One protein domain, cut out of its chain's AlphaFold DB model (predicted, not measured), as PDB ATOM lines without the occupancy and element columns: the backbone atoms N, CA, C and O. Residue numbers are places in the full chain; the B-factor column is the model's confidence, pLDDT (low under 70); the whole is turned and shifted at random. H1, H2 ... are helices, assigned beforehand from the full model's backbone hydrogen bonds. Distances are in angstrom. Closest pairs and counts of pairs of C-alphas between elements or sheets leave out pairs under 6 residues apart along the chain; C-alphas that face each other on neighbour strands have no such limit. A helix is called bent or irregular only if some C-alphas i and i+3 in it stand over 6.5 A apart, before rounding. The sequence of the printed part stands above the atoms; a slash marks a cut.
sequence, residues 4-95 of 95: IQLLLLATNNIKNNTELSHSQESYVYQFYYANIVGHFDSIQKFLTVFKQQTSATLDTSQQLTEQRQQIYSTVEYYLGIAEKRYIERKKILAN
ATOM      1  N   ILE A   4      -3.825   8.416  -2.760       95.94
ATOM      2  CA  ILE A   4      -3.595   9.252  -3.945       95.94
ATOM      3  C   ILE A   4      -4.106   8.565  -5.215       95.94
ATOM      4  O   ILE A   4      -4.723   9.213  -6.053       95.94
ATOM      5  N   GLN A   5      -3.912   7.254  -5.364       96.62
ATOM      6  CA  GLN A   5      -4.430   6.532  -6.531       96.62
ATOM      7  C   GLN A   5      -5.967   6.484  -6.548       96.62
ATOM      8  O   GLN A   5      -6.554   6.610  -7.619       96.62
ATOM      9  N   LEU A   6      -6.618   6.356  -5.385       98.00
ATOM     10  CA  LEU A   6      -8.077   6.437  -5.266       98.00
ATOM     11  C   LEU A   6      -8.597   7.845  -5.594       98.00
ATOM     12  O   LEU A   6      -9.600   7.984  -6.291       98.00
ATOM     13  N   LEU A   7      -7.883   8.888  -5.154       97.50
ATOM     14  CA  LEU A   7      -8.182  10.278  -5.501       97.50
ATOM     15  C   LEU A   7      -8.083  10.507  -7.015       97.50
ATOM     16  O   LEU A   7      -9.016  11.018  -7.628       97.50
ATOM     17  N   LEU A   8      -6.974  10.084  -7.629       95.75
ATOM     18  CA  LEU A   8      -6.743  10.219  -9.069       95.75
ATOM     19  C   LEU A   8      -7.778   9.450  -9.891       95.75
ATOM     20  O   LEU A   8      -8.205   9.937 -10.935       95.75
ATOM     21  N   LEU A   9      -8.205   8.275  -9.423       97.31
ATOM     22  CA  LEU A   9      -9.286   7.518 -10.048       97.31
ATOM     23  C   LEU A   9     -10.582   8.340 -10.101       97.31
ATOM     24  O   LEU A   9     -11.160   8.477 -11.175       97.31
ATOM     25  N   ALA A  10     -11.005   8.923  -8.974       97.25
ATOM     26  CA  ALA A  10     -12.208   9.753  -8.915       97.25
ATOM     27  C   ALA A  10     -12.098  10.987  -9.822       97.25
ATOM     28  O   ALA A  10     -12.994  11.244 -10.623       97.25
ATOM     29  N   THR A  11     -10.971  11.697  -9.767       96.38
ATOM     30  CA  THR A  11     -10.711  12.860 -10.623       96.38
ATOM     31  C   THR A  11     -10.776  12.509 -12.111       96.38
ATOM     32  O   THR A  11     -11.417  13.216 -12.889       96.38
ATOM     33  N   ASN A  12     -10.143  11.408 -12.525       95.75
ATOM     34  CA  ASN A  12     -10.139  10.973 -13.923       95.75
ATOM     35  C   ASN A  12     -11.537  10.569 -14.393       95.75
ATOM     36  O   ASN A  12     -11.942  10.936 -15.495       95.75
ATOM     37  N   ASN A  13     -12.284   9.851 -13.560       96.88
ATOM     38  CA  ASN A  13     -13.633   9.418 -13.895       96.88
ATOM     39  C   ASN A  13     -14.610  10.603 -13.991       96.88
ATOM     40  O   ASN A  13     -15.410  10.645 -14.922       96.88
ATOM     41  N   ILE A  14     -14.491  11.610 -13.116       95.75
ATOM     42  CA  ILE A  14     -15.244  12.872 -13.236       95.75
ATOM     43  C   ILE A  14     -14.895  13.581 -14.546       95.75
ATOM     44  O   ILE A  14     -15.789  13.958 -15.299       95.75
ATOM     45  N   LYS A  15     -13.599  13.730 -14.847       94.50
ATOM     46  CA  LYS A  15     -13.130  14.400 -16.068       94.50
ATOM     47  C   LYS A  15     -13.651  13.724 -17.339       94.50
ATOM     48  O   LYS A  15     -13.992  14.414 -18.294       94.50
ATOM     49  N   ASN A  16     -13.696  12.396 -17.348       95.69
ATOM     50  CA  ASN A  16     -14.140  11.615 -18.500       95.69
ATOM     51  C   ASN A  16     -15.654  11.351 -18.506       95.69
ATOM     52  O   ASN A  16     -16.149  10.768 -19.467       95.69
ATOM     53  N   ASN A  17     -16.378  11.772 -17.464       94.06
ATOM     54  CA  ASN A  17     -17.789  11.460 -17.250       94.06
ATOM     55  C   ASN A  17     -18.079   9.945 -17.331       94.06
ATOM     56  O   ASN A  17     -18.980   9.502 -18.041       94.06
ATOM     57  N   THR A  18     -17.270   9.144 -16.632       93.94
ATOM     58  CA  THR A  18     -17.347   7.678 -16.643       93.94
ATOM     59  C   THR A  18     -17.609   7.107 -15.254       93.94
ATOM     60  O   THR A  18     -17.037   7.560 -14.262       93.94
ATOM     61  N   GLU A  19     -18.418   6.052 -15.190       92.50
ATOM     62  CA  GLU A  19     -18.581   5.236 -13.983       92.50
ATOM     63  C   GLU A  19     -17.371   4.316 -13.746       92.50
ATOM     64  O   GLU A  19     -16.453   4.240 -14.569       92.50
ATOM     65  N   LEU A  20     -17.352   3.616 -12.603       94.25
ATOM     66  CA  LEU A  20     -16.335   2.597 -12.356       94.25
ATOM     67  C   LEU A  20     -16.495   1.443 -13.348       94.25
ATOM     68  O   LEU A  20     -17.547   0.820 -13.435       94.25
ATOM     69  N   SER A  21     -15.419   1.094 -14.043       95.19
ATOM     70  CA  SER A  21     -15.362  -0.176 -14.762       95.19
ATOM     71  C   SER A  21     -15.223  -1.353 -13.786       95.19
ATOM     72  O   SER A  21     -14.735  -1.199 -12.666       95.19
ATOM     73  N   HIS A  22     -15.544  -2.572 -14.229       92.56
ATOM     74  CA  HIS A  22     -15.406  -3.776 -13.395       92.56
ATOM     75  C   HIS A  22     -13.993  -3.995 -12.823       92.56
ATOM     76  O   HIS A  22     -13.830  -4.510 -11.709       92.56
ATOM     77  N   SER A  23     -12.947  -3.613 -13.566       95.00
ATOM     78  CA  SER A  23     -11.570  -3.690 -13.067       95.00
ATOM     79  C   SER A  23     -11.317  -2.643 -11.984       95.00
ATOM     80  O   SER A  23     -10.751  -2.970 -10.940       95.00
ATOM     81  N   GLN A  24     -11.802  -1.414 -12.176       97.00
ATOM     82  CA  GLN A  24     -11.711  -0.350 -11.177       97.00
ATOM     83  C   GLN A  24     -12.479  -0.713  -9.900       97.00
ATOM     84  O   GLN A  24     -11.906  -0.611  -8.819       97.00
ATOM     85  N   GLU A  25     -13.708  -1.232  -9.997       96.75
ATOM     86  CA  GLU A  25     -14.471  -1.732  -8.842       96.75
ATOM     87  C   GLU A  25     -13.699  -2.800  -8.057       96.75
ATOM     88  O   GLU A  25     -13.710  -2.815  -6.826       96.75
ATOM     89  N   SER A  26     -12.999  -3.696  -8.757       96.62
ATOM     90  CA  SER A  26     -12.194  -4.740  -8.118       96.62
ATOM     91  C   SER A  26     -10.996  -4.157  -7.365       96.62
ATOM     92  O   SER A  26     -10.714  -4.589  -6.247       96.62
ATOM     93  N   TYR A  27     -10.332  -3.139  -7.918       97.56
ATOM     94  CA  TYR A  27      -9.250  -2.451  -7.215       97.56
ATOM     95  C   TYR A  27      -9.749  -1.615  -6.030       97.56
ATOM     96  O   TYR A  27      -9.099  -1.608  -4.984       97.56
ATOM     97  N   VAL A  28     -10.899  -0.947  -6.160       98.19
ATOM     98  CA  VAL A  28     -11.538  -0.217  -5.054       98.19
ATOM     99  C   VAL A  28     -11.947  -1.186  -3.945       98.19
ATOM    100  O   VAL A  28     -11.718  -0.907  -2.772       98.19
ATOM    101  N   TYR A  29     -12.470  -2.364  -4.286       98.06
ATOM    102  CA  TYR A  29     -12.790  -3.399  -3.305       98.06
ATOM    103  C   TYR A  29     -11.551  -3.893  -2.545       98.06
ATOM    104  O   TYR A  29     -11.575  -3.990  -1.318       98.06
ATOM    105  N   GLN A  30     -10.453  -4.174  -3.253       97.38
ATOM    106  CA  GLN A  30      -9.185  -4.556  -2.618       97.38
ATOM    107  C   GLN A  30      -8.655  -3.442  -1.709       97.38
ATOM    108  O   GLN A  30      -8.190  -3.716  -0.605       97.38
ATOM    109  N   PHE A  31      -8.763  -2.186  -2.152       98.06
ATOM    110  CA  PHE A  31      -8.406  -1.023  -1.352       98.06
ATOM    111  C   PHE A  31      -9.232  -0.945  -0.062       98.06
ATOM    112  O   PHE A  31      -8.654  -0.852   1.021       98.06
ATOM    113  N   TYR A  32     -10.559  -1.033  -0.179       98.19
ATOM    114  CA  TYR A  32     -11.499  -1.000   0.941       98.19
ATOM    115  C   TYR A  32     -11.182  -2.095   1.964       98.19
ATOM    116  O   TYR A  32     -11.049  -1.825   3.158       98.19
ATOM    117  N   TYR A  33     -10.995  -3.329   1.495       96.56
ATOM    118  CA  TYR A  33     -10.690  -4.461   2.364       96.56
ATOM    119  C   TYR A  33      -9.353  -4.292   3.098       96.56
ATOM    120  O   TYR A  33      -9.270  -4.585   4.285       96.56
ATOM    121  N   ALA A  34      -8.316  -3.798   2.418       96.56
ATOM    122  CA  ALA A  34      -6.985  -3.673   3.008       96.56
ATOM    123  C   ALA A  34      -6.831  -2.469   3.953       96.56
ATOM    124  O   ALA A  34      -6.026  -2.535   4.874       96.56
ATOM    125  N   ASN A  35      -7.560  -1.371   3.719       96.06
ATOM    126  CA  ASN A  35      -7.301  -0.090   4.394       96.06
ATOM    127  C   ASN A  35      -8.454   0.400   5.277       96.06
ATOM    128  O   ASN A  35      -8.248   1.306   6.081       96.06
ATOM    129  N   ILE A  36      -9.664  -0.142   5.112       96.69
ATOM    130  CA  ILE A  36     -10.856   0.328   5.832       96.69
ATOM    131  C   ILE A  36     -11.370  -0.758   6.767       96.69
ATOM    132  O   ILE A  36     -11.496  -0.522   7.970       96.69
ATOM    133  N   VAL A  37     -11.598  -1.967   6.248       95.00
ATOM    134  CA  VAL A  37     -12.060  -3.097   7.066       95.00
ATOM    135  C   VAL A  37     -11.076  -3.355   8.209       95.00
ATOM    136  O   VAL A  37      -9.875  -3.494   7.992       95.00
ATOM    137  N   GLY A  38     -11.593  -3.395   9.440       92.38
ATOM    138  CA  GLY A  38     -10.807  -3.647  10.653       92.38
ATOM    139  C   GLY A  38      -9.942  -2.476  11.136       92.38
ATOM    140  O   GLY A  38      -9.370  -2.575  12.216       92.38
ATOM    141  N   HIS A  39      -9.867  -1.376  10.381       96.00
ATOM    142  CA  HIS A  39      -9.069  -0.190  10.719       96.00
ATOM    143  C   HIS A  39      -9.938   1.033  11.036       96.00
ATOM    144  O   HIS A  39      -9.533   1.903  11.805       96.00
ATOM    145  N   PHE A  40     -11.140   1.099  10.458       96.56
ATOM    146  CA  PHE A  40     -12.099   2.177  10.662       96.56
ATOM    147  C   PHE A  40     -13.493   1.608  10.912       96.56
ATOM    148  O   PHE A  40     -13.906   0.651  10.260       96.56
ATOM    149  N   ASP A  41     -14.247   2.246  11.811       93.31
ATOM    150  CA  ASP A  41     -15.626   1.825  12.104       93.31
ATOM    151  C   ASP A  41     -16.609   2.176  10.977       93.31
ATOM    152  O   ASP A  41     -17.702   1.620  10.918       93.31
ATOM    153  N   SER A  42     -16.257   3.134  10.111       95.75
ATOM    154  CA  SER A  42     -17.091   3.542   8.980       95.75
ATOM    155  C   SER A  42     -16.292   4.235   7.876       95.75
ATOM    156  O   SER A  42     -15.213   4.794   8.116       95.75
ATOM    157  N   ILE A  43     -16.871   4.273   6.671       97.56
ATOM    158  CA  ILE A  43     -16.346   5.042   5.532       97.56
ATOM    159  C   ILE A  43     -16.182   6.523   5.901       97.56
ATOM    160  O   ILE A  43     -15.186   7.134   5.531       97.56
ATOM    161  N   GLN A  44     -17.100   7.105   6.678       97.38
ATOM    162  CA  GLN A  44     -17.034   8.520   7.058       97.38
ATOM    163  C   GLN A  44     -15.811   8.826   7.930       97.38
ATOM    164  O   GLN A  44     -15.147   9.842   7.714       97.38
ATOM    165  N   LYS A  45     -15.466   7.940   8.876       97.19
ATOM    166  CA  LYS A  45     -14.246   8.093   9.686       97.19
ATOM    167  C   LYS A  45     -12.992   8.008   8.821       97.19
ATOM    168  O   LYS A  45     -12.097   8.840   8.969       97.19
ATOM    169  N   PHE A  46     -12.957   7.057   7.889       98.00
ATOM    170  CA  PHE A  46     -11.879   6.968   6.909       98.00
ATOM    171  C   PHE A  46     -11.783   8.243   6.058       98.00
ATOM    172  O   PHE A  46     -10.696   8.793   5.895       98.00
ATOM    173  N   LEU A  47     -12.911   8.764   5.564       98.00
ATOM    174  CA  LEU A  47     -12.944   9.951   4.708       98.00
ATOM    175  C   LEU A  47     -12.390  11.197   5.400       98.00
ATOM    176  O   LEU A  47     -11.772  12.018   4.729       98.00
ATOM    177  N   THR A  48     -12.555  11.347   6.716       97.75
ATOM    178  CA  THR A  48     -11.910  12.443   7.458       97.75
ATOM    179  C   THR A  48     -10.387  12.378   7.331       97.75
ATOM    180  O   THR A  48      -9.761  13.385   6.999       97.75
ATOM    181  N   VAL A  49      -9.791  11.196   7.514       97.00
ATOM    182  CA  VAL A  49      -8.339  10.993   7.368       97.00
ATOM    183  C   VAL A  49      -7.908  11.133   5.907       97.00
ATOM    184  O   VAL A  49      -6.931  11.817   5.605       97.00
ATOM    185  N   PHE A  50      -8.668  10.546   4.983       97.81
ATOM    186  CA  PHE A  50      -8.411  10.637   3.549       97.81
ATOM    187  C   PHE A  50      -8.346  12.094   3.078       97.81
ATOM    188  O   PHE A  50      -7.398  12.476   2.393       97.81
ATOM    189  N   LYS A  51      -9.310  12.930   3.486       97.25
ATOM    190  CA  LYS A  51      -9.365  14.361   3.141       97.25
ATOM    191  C   LYS A  51      -8.146  15.121   3.658       97.25
ATOM    192  O   LYS A  51      -7.590  15.924   2.920       97.25
ATOM    193  N   GLN A  52      -7.702  14.845   4.885       96.06
ATOM    194  CA  GLN A  52      -6.498  15.468   5.452       96.06
ATOM    195  C   GLN A  52      -5.235  15.109   4.663       96.06
ATOM    196  O   GLN A  52      -4.368  15.952   4.460       96.06
ATOM    197  N   GLN A  53      -5.135  13.866   4.194       95.88
ATOM    198  CA  GLN A  53      -3.963  13.386   3.460       95.88
ATOM    199  C   GLN A  53      -3.943  13.812   1.987       95.88
ATOM    200  O   GLN A  53      -2.885  13.796   1.364       95.88
ATOM    201  N   THR A  54      -5.097  14.161   1.417       95.75
ATOM    202  CA  THR A  54      -5.247  14.430  -0.022       95.75
ATOM    203  C   THR A  54      -5.567  15.886  -0.353       95.75
ATOM    204  O   THR A  54      -5.446  16.270  -1.515       95.75
ATOM    205  N   SER A  55      -5.913  16.721   0.635       94.00
ATOM    206  CA  SER A  55      -6.289  18.125   0.413       94.00
ATOM    207  C   SER A  55      -5.222  18.899  -0.352       94.00
ATOM    208  O   SER A  55      -5.535  19.519  -1.363       94.00
ATOM    209  N   ALA A  56      -3.958  18.761   0.054       92.81
ATOM    210  CA  ALA A  56      -2.839  19.446  -0.585       92.81
ATOM    211  C   ALA A  56      -2.695  19.089  -2.074       92.81
ATOM    212  O   ALA A  56      -2.255  19.915  -2.863       92.81
ATOM    213  N   THR A  57      -3.087  17.876  -2.484       91.94
ATOM    214  CA  THR A  57      -3.081  17.478  -3.900       91.94
ATOM    215  C   THR A  57      -4.149  18.224  -4.695       91.94
ATOM    216  O   THR A  57      -3.898  18.621  -5.831       91.94
ATOM    217  N   LEU A  58      -5.326  18.450  -4.111       91.06
ATOM    218  CA  LEU A  58      -6.415  19.172  -4.774       91.06
ATOM    219  C   LEU A  58      -6.162  20.682  -4.838       91.06
ATOM    220  O   LEU A  58      -6.626  21.335  -5.768       91.06
ATOM    221  N   ASP A  59      -5.372  21.214  -3.907       91.06
ATOM    222  CA  ASP A  59      -5.002  22.634  -3.854       91.06
ATOM    223  C   ASP A  59      -4.019  23.039  -4.964       91.06
ATOM    224  O   ASP A  59      -3.801  24.223  -5.212       91.06
ATOM    225  N   THR A  60      -3.433  22.064  -5.666       89.56
ATOM    226  CA  THR A  60      -2.473  22.316  -6.756       89.56
ATOM    227  C   THR A  60      -3.113  22.874  -8.026       89.56
ATOM    228  O   THR A  60      -2.397  23.382  -8.890       89.56
ATOM    229  N   SER A  61      -4.440  22.798  -8.170       90.06
ATOM    230  CA  SER A  61      -5.141  23.405  -9.298       90.06
ATOM    231  C   SER A  61      -6.484  24.004  -8.889       90.06
ATOM    232  O   SER A  61      -7.227  23.442  -8.080       90.06
ATOM    233  N   GLN A  62      -6.817  25.147  -9.493       91.50
ATOM    234  CA  GLN A  62      -8.098  25.816  -9.265       91.50
ATOM    235  C   GLN A  62      -9.273  24.900  -9.634       91.50
ATOM    236  O   GLN A  62     -10.214  24.762  -8.859       91.50
ATOM    237  N   GLN A  63      -9.171  24.190 -10.762       91.75
ATOM    238  CA  GLN A  63     -10.192  23.239 -11.203       91.75
ATOM    239  C   GLN A  63     -10.439  22.126 -10.170       91.75
ATOM    240  O   GLN A  63     -11.585  21.812  -9.857       91.75
ATOM    241  N   LEU A  64      -9.378  21.522  -9.623       92.50
ATOM    242  CA  LEU A  64      -9.506  20.454  -8.626       92.50
ATOM    243  C   LEU A  64     -10.019  20.984  -7.287       92.50
ATOM    244  O   LEU A  64     -10.755  20.286  -6.589       92.50
ATOM    245  N   THR A  65      -9.666  22.221  -6.947       93.62
ATOM    246  CA  THR A  65     -10.188  22.912  -5.768       93.62
ATOM    247  C   THR A  65     -11.696  23.135  -5.887       93.62
ATOM    248  O   THR A  65     -12.431  22.809  -4.955       93.62
ATOM    249  N   GLU A  66     -12.174  23.609  -7.038       94.25
ATOM    250  CA  GLU A  66     -13.603  23.814  -7.320       94.25
ATOM    251  C   GLU A  66     -14.382  22.489  -7.330       94.25
ATOM    252  O   GLU A  66     -15.491  22.407  -6.804       94.25
ATOM    253  N   GLN A  67     -13.780  21.413  -7.846       95.50
ATOM    254  CA  GLN A  67     -14.388  20.078  -7.891       95.50
ATOM    255  C   GLN A  67     -14.210  19.263  -6.604       95.50
ATOM    256  O   GLN A  67     -14.700  18.135  -6.520       95.50
ATOM    257  N   ARG A  68     -13.539  19.797  -5.577       96.06
ATOM    258  CA  ARG A  68     -13.146  19.059  -4.364       96.06
ATOM    259  C   ARG A  68     -14.293  18.277  -3.732       96.06
ATOM    260  O   ARG A  68     -14.132  17.108  -3.383       96.06
ATOM    261  N   GLN A  69     -15.442  18.925  -3.554       96.44
ATOM    262  CA  GLN A  69     -16.597  18.284  -2.932       96.44
ATOM    263  C   GLN A  69     -17.110  17.123  -3.788       96.44
ATOM    264  O   GLN A  69     -17.337  16.040  -3.258       96.44
ATOM    265  N   GLN A  70     -17.212  17.328  -5.105       97.25
ATOM    266  CA  GLN A  70     -17.608  16.287  -6.047       97.25
ATOM    267  C   GLN A  70     -16.631  15.107  -6.006       97.25
ATOM    268  O   GLN A  70     -17.069  13.970  -5.874       97.25
ATOM    269  N   ILE A  71     -15.320  15.371  -6.023       97.62
ATOM    270  CA  ILE A  71     -14.273  14.340  -5.944       97.62
ATOM    271  C   ILE A  71     -14.440  13.496  -4.678       97.62
ATOM    272  O   ILE A  71     -14.464  12.268  -4.758       97.62
ATOM    273  N   TYR A  72     -14.601  14.121  -3.509       98.00
ATOM    274  CA  TYR A  72     -14.770  13.371  -2.264       98.00
ATOM    275  C   TYR A  72     -16.084  12.592  -2.199       98.00
ATOM    276  O   TYR A  72     -16.079  11.467  -1.702       98.00
ATOM    277  N   SER A  73     -17.179  13.135  -2.729       97.88
ATOM    278  CA  SER A  73     -18.446  12.404  -2.841       97.88
ATOM    279  C   SER A  73     -18.339  11.214  -3.799       97.88
ATOM    280  O   SER A  73     -18.885  10.149  -3.521       97.88
ATOM    281  N   THR A  74     -17.584  11.343  -4.891       98.00
ATOM    282  CA  THR A  74     -17.298  10.232  -5.809       98.00
ATOM    283  C   THR A  74     -16.448   9.150  -5.140       98.00
ATOM    284  O   THR A  74     -16.749   7.967  -5.286       98.00
ATOM    285  N   VAL A  75     -15.435   9.525  -4.350       98.31
ATOM    286  CA  VAL A  75     -14.660   8.562  -3.547       98.31
ATOM    287  C   VAL A  75     -15.559   7.840  -2.539       98.31
ATOM    288  O   VAL A  75     -15.499   6.616  -2.446       98.31
ATOM    289  N   GLU A  76     -16.412   8.563  -1.812       98.56
ATOM    290  CA  GLU A  76     -17.374   7.965  -0.876       98.56
ATOM    291  C   GLU A  76     -18.287   6.950  -1.570       98.56
ATOM    292  O   GLU A  76     -18.434   5.825  -1.096       98.56
ATOM    293  N   TYR A  77     -18.829   7.314  -2.732       98.25
ATOM    294  CA  TYR A  77     -19.655   6.432  -3.550       98.25
ATOM    295  C   TYR A  77     -18.919   5.142  -3.947       98.25
ATOM    296  O   TYR A  77     -19.455   4.044  -3.781       98.25
ATOM    297  N   TYR A  78     -17.665   5.248  -4.397       98.44
ATOM    298  CA  TYR A  78     -16.841   4.087  -4.751       98.44
ATOM    299  C   TYR A  78     -16.626   3.149  -3.560       98.44
ATOM    300  O   TYR A  78     -16.739   1.928  -3.692       98.44
ATOM    301  N   LEU A  79     -16.356   3.711  -2.382       98.50
ATOM    302  CA  LEU A  79     -16.206   2.934  -1.155       98.50
ATOM    303  C   LEU A  79     -17.526   2.283  -0.726       98.50
ATOM    304  O   LEU A  79     -17.502   1.145  -0.265       98.50
ATOM    305  N   GLY A  80     -18.669   2.938  -0.948       98.19
ATOM    306  CA  GLY A  80     -19.994   2.367  -0.690       98.19
ATOM    307  C   GLY A  80     -20.296   1.133  -1.550       98.19
ATOM    308  O   GLY A  80     -20.826   0.140  -1.049       98.19
ATOM    309  N   ILE A  81     -19.887   1.134  -2.825       97.56
ATOM    310  CA  ILE A  81     -19.977  -0.060  -3.688       97.56
ATOM    311  C   ILE A  81     -19.134  -1.204  -3.107       97.56
ATOM    312  O   ILE A  81     -19.598  -2.344  -3.000       97.56
ATOM    313  N   ALA A  82     -17.896  -0.908  -2.703       97.62
ATOM    314  CA  ALA A  82     -16.996  -1.901  -2.127       97.62
ATOM    315  C   ALA A  82     -17.506  -2.465  -0.791       97.62
ATOM    316  O   ALA A  82     -17.432  -3.678  -0.577       97.62
ATOM    317  N   GLU A  83     -18.059  -1.618   0.076       97.75
ATOM    318  CA  GLU A  83     -18.669  -2.015   1.344       97.75
ATOM    319  C   GLU A  83     -19.861  -2.946   1.122       97.75
ATOM    320  O   GLU A  83     -19.919  -4.024   1.722       97.75
ATOM    321  N   LYS A  84     -20.770  -2.595   0.203       96.81
ATOM    322  CA  LYS A  84     -21.909  -3.451  -0.148       96.81
ATOM    323  C   LYS A  84     -21.437  -4.838  -0.588       96.81
ATOM    324  O   LYS A  84     -21.883  -5.848  -0.039       96.81
ATOM    325  N   ARG A  85     -20.460  -4.889  -1.498       95.69
ATOM    326  CA  ARG A  85     -19.857  -6.143  -1.974       95.69
ATOM    327  C   ARG A  85     -19.181  -6.932  -0.848       95.69
ATOM    328  O   ARG A  85     -19.222  -8.163  -0.841       95.69
ATOM    329  N   TYR A  86     -18.535  -6.253   0.100       96.06
ATOM    330  CA  TYR A  86     -17.910  -6.885   1.265       96.06
ATOM    331  C   TYR A  86     -18.951  -7.544   2.175       96.06
ATOM    332  O   TYR A  86     -18.798  -8.716   2.528       96.06
ATOM    333  N   ILE A  87     -20.027  -6.825   2.500       94.75
ATOM    334  CA  ILE A  87     -21.127  -7.329   3.327       94.75
ATOM    335  C   ILE A  87     -21.791  -8.541   2.662       94.75
ATOM    336  O   ILE A  87     -22.016  -9.555   3.323       94.75
ATOM    337  N   GLU A  88     -22.072  -8.469   1.360       94.69
ATOM    338  CA  GLU A  88     -22.652  -9.579   0.592       94.69
ATOM    339  C   GLU A  88     -21.761 -10.825   0.627       94.69
ATOM    340  O   GLU A  88     -22.236 -11.918   0.938       94.69
ATOM    341  N   ARG A  89     -20.449 -10.673   0.408       91.44
ATOM    342  CA  ARG A  89     -19.501 -11.794   0.496       91.44
ATOM    343  C   ARG A  89     -19.427 -12.402   1.891       91.44
ATOM    344  O   ARG A  89     -19.375 -13.621   2.011       91.44
ATOM    345  N   LYS A  90     -19.444 -11.579   2.942       90.69
ATOM    346  CA  LYS A  90     -19.421 -12.067   4.327       90.69
ATOM    347  C   LYS A  90     -20.656 -12.914   4.645       90.69
ATOM    348  O   LYS A  90     -20.522 -13.913   5.337       90.69
ATOM    349  N   LYS A  91     -21.830 -12.550   4.115       91.62
ATOM    350  CA  LYS A  91     -23.060 -13.349   4.259       91.62
ATOM    351  C   LYS A  91     -22.943 -14.716   3.585       91.62
ATOM    352  O   LYS A  91     -23.377 -15.698   4.164       91.62
ATOM    353  N   ILE A  92     -22.344 -14.777   2.394       88.81
ATOM    354  CA  ILE A  92     -22.145 -16.038   1.662       88.81
ATOM    355  C   ILE A  92     -21.184 -16.965   2.414       88.81
ATOM    356  O   ILE A  92     -21.446 -18.153   2.503       88.81
ATOM    357  N   LEU A  93     -20.088 -16.423   2.951       84.12
ATOM    358  CA  LEU A  93     -19.044 -17.195   3.640       84.12
ATOM    359  C   LEU A  93     -19.404 -17.599   5.079       84.12
ATOM    360  O   LEU A  93     -18.678 -18.379   5.685       84.12
ATOM    361  N   ALA A  94     -20.455 -17.008   5.652       72.19
ATOM    362  CA  ALA A  94     -20.951 -17.336   6.988       72.19
ATOM    363  C   ALA A  94     -22.005 -18.461   6.984       72.19
ATOM    364  O   ALA A  94     -22.406 -18.896   8.063       72.19
ATOM    365  N   ASN A  95     -22.440 -18.896   5.797       51.50
ATOM    366  CA  ASN A  95     -23.249 -20.097   5.571       51.50
ATOM    367  C   ASN A  95     -22.348 -21.283   5.215       51.50
ATOM    368  O   ASN A  95     -22.772 -22.420   5.504       51.50
TER     369      ASN A  95
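Overview. This is residues 4 to 95 of the 95 residues of an uncharacterized protein of Providencia huaxiensis (UniProt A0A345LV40). One long helix, H5, lies along the longest axis of the model, and three shorter helices pack on its residues 68 to 86: H1 and H2 cross it steeply, and kinked H3 slants past it. Short H4 makes a turn at the beginning of H5, while residues 87 to 95 stick out at the far end as an arm. The printed part has 92 residues with five named helices, H1 to H5 in order, and no named strand; its class is all helix. It is compact, with a radius of gyration of the C-alphas of 13.9 A; its spans are 51 by 26 by 16 A, and the body without the arm spans 35 by 26 by 16 A.

Arrangement. H1, residues 4 to 16, and H2, residues 22 to 35, are close but not clearly touching, with C-alphas 6 and 28 closest at 7.5 A. The hub is H5, residues 68 to 93. Its residues 71 to 75 touch H1, closest at C-alphas Ala 10 and Ile 71, 5.8 A, at a steep tilt of 69 degrees, only just short of about perpendicular. Its residues 78 to 86 touch H2, about perpendicular at 83 degrees, closest at C-alphas Tyr 29 and Ala 82, 4.6 A. Its residues 68 to 80 touch H3, residues 43 to 58, closest at C-alphas Leu 58 and Arg 68, 6.7 A, at a tilt of 37 degrees, only just steep. H4, residues 62 to 66, and H5 meet only through their link. H2 and H4 are apart. Each O i to N i+4 pair is within hydrogen-bond range in H1, H2, H4 and H5; in H3, 9 of 12 are.

Along the chain. H1 begins at C-alpha 4, (-3.595, 9.252, -3.945), and measures 18.1 A; H2 measures 19.9 A. H3, 20.1 A, has a kink of 48 degrees near residue 52 and is irregular, C-alphas 53 and 56 being 7.4 A apart. H4 measures 6.2 A. H5, 37.6 A, ends at C-alpha 93, (-19.044, -17.195, 3.640).

Size, cuts and confidence. The C-alphas of Gln 62 and Asn 95 are the two farthest apart, 50.6 A. The printed part has no cut, and no link is long. Mean pLDDT of the printed part is 94.8; residue 95 is under 70.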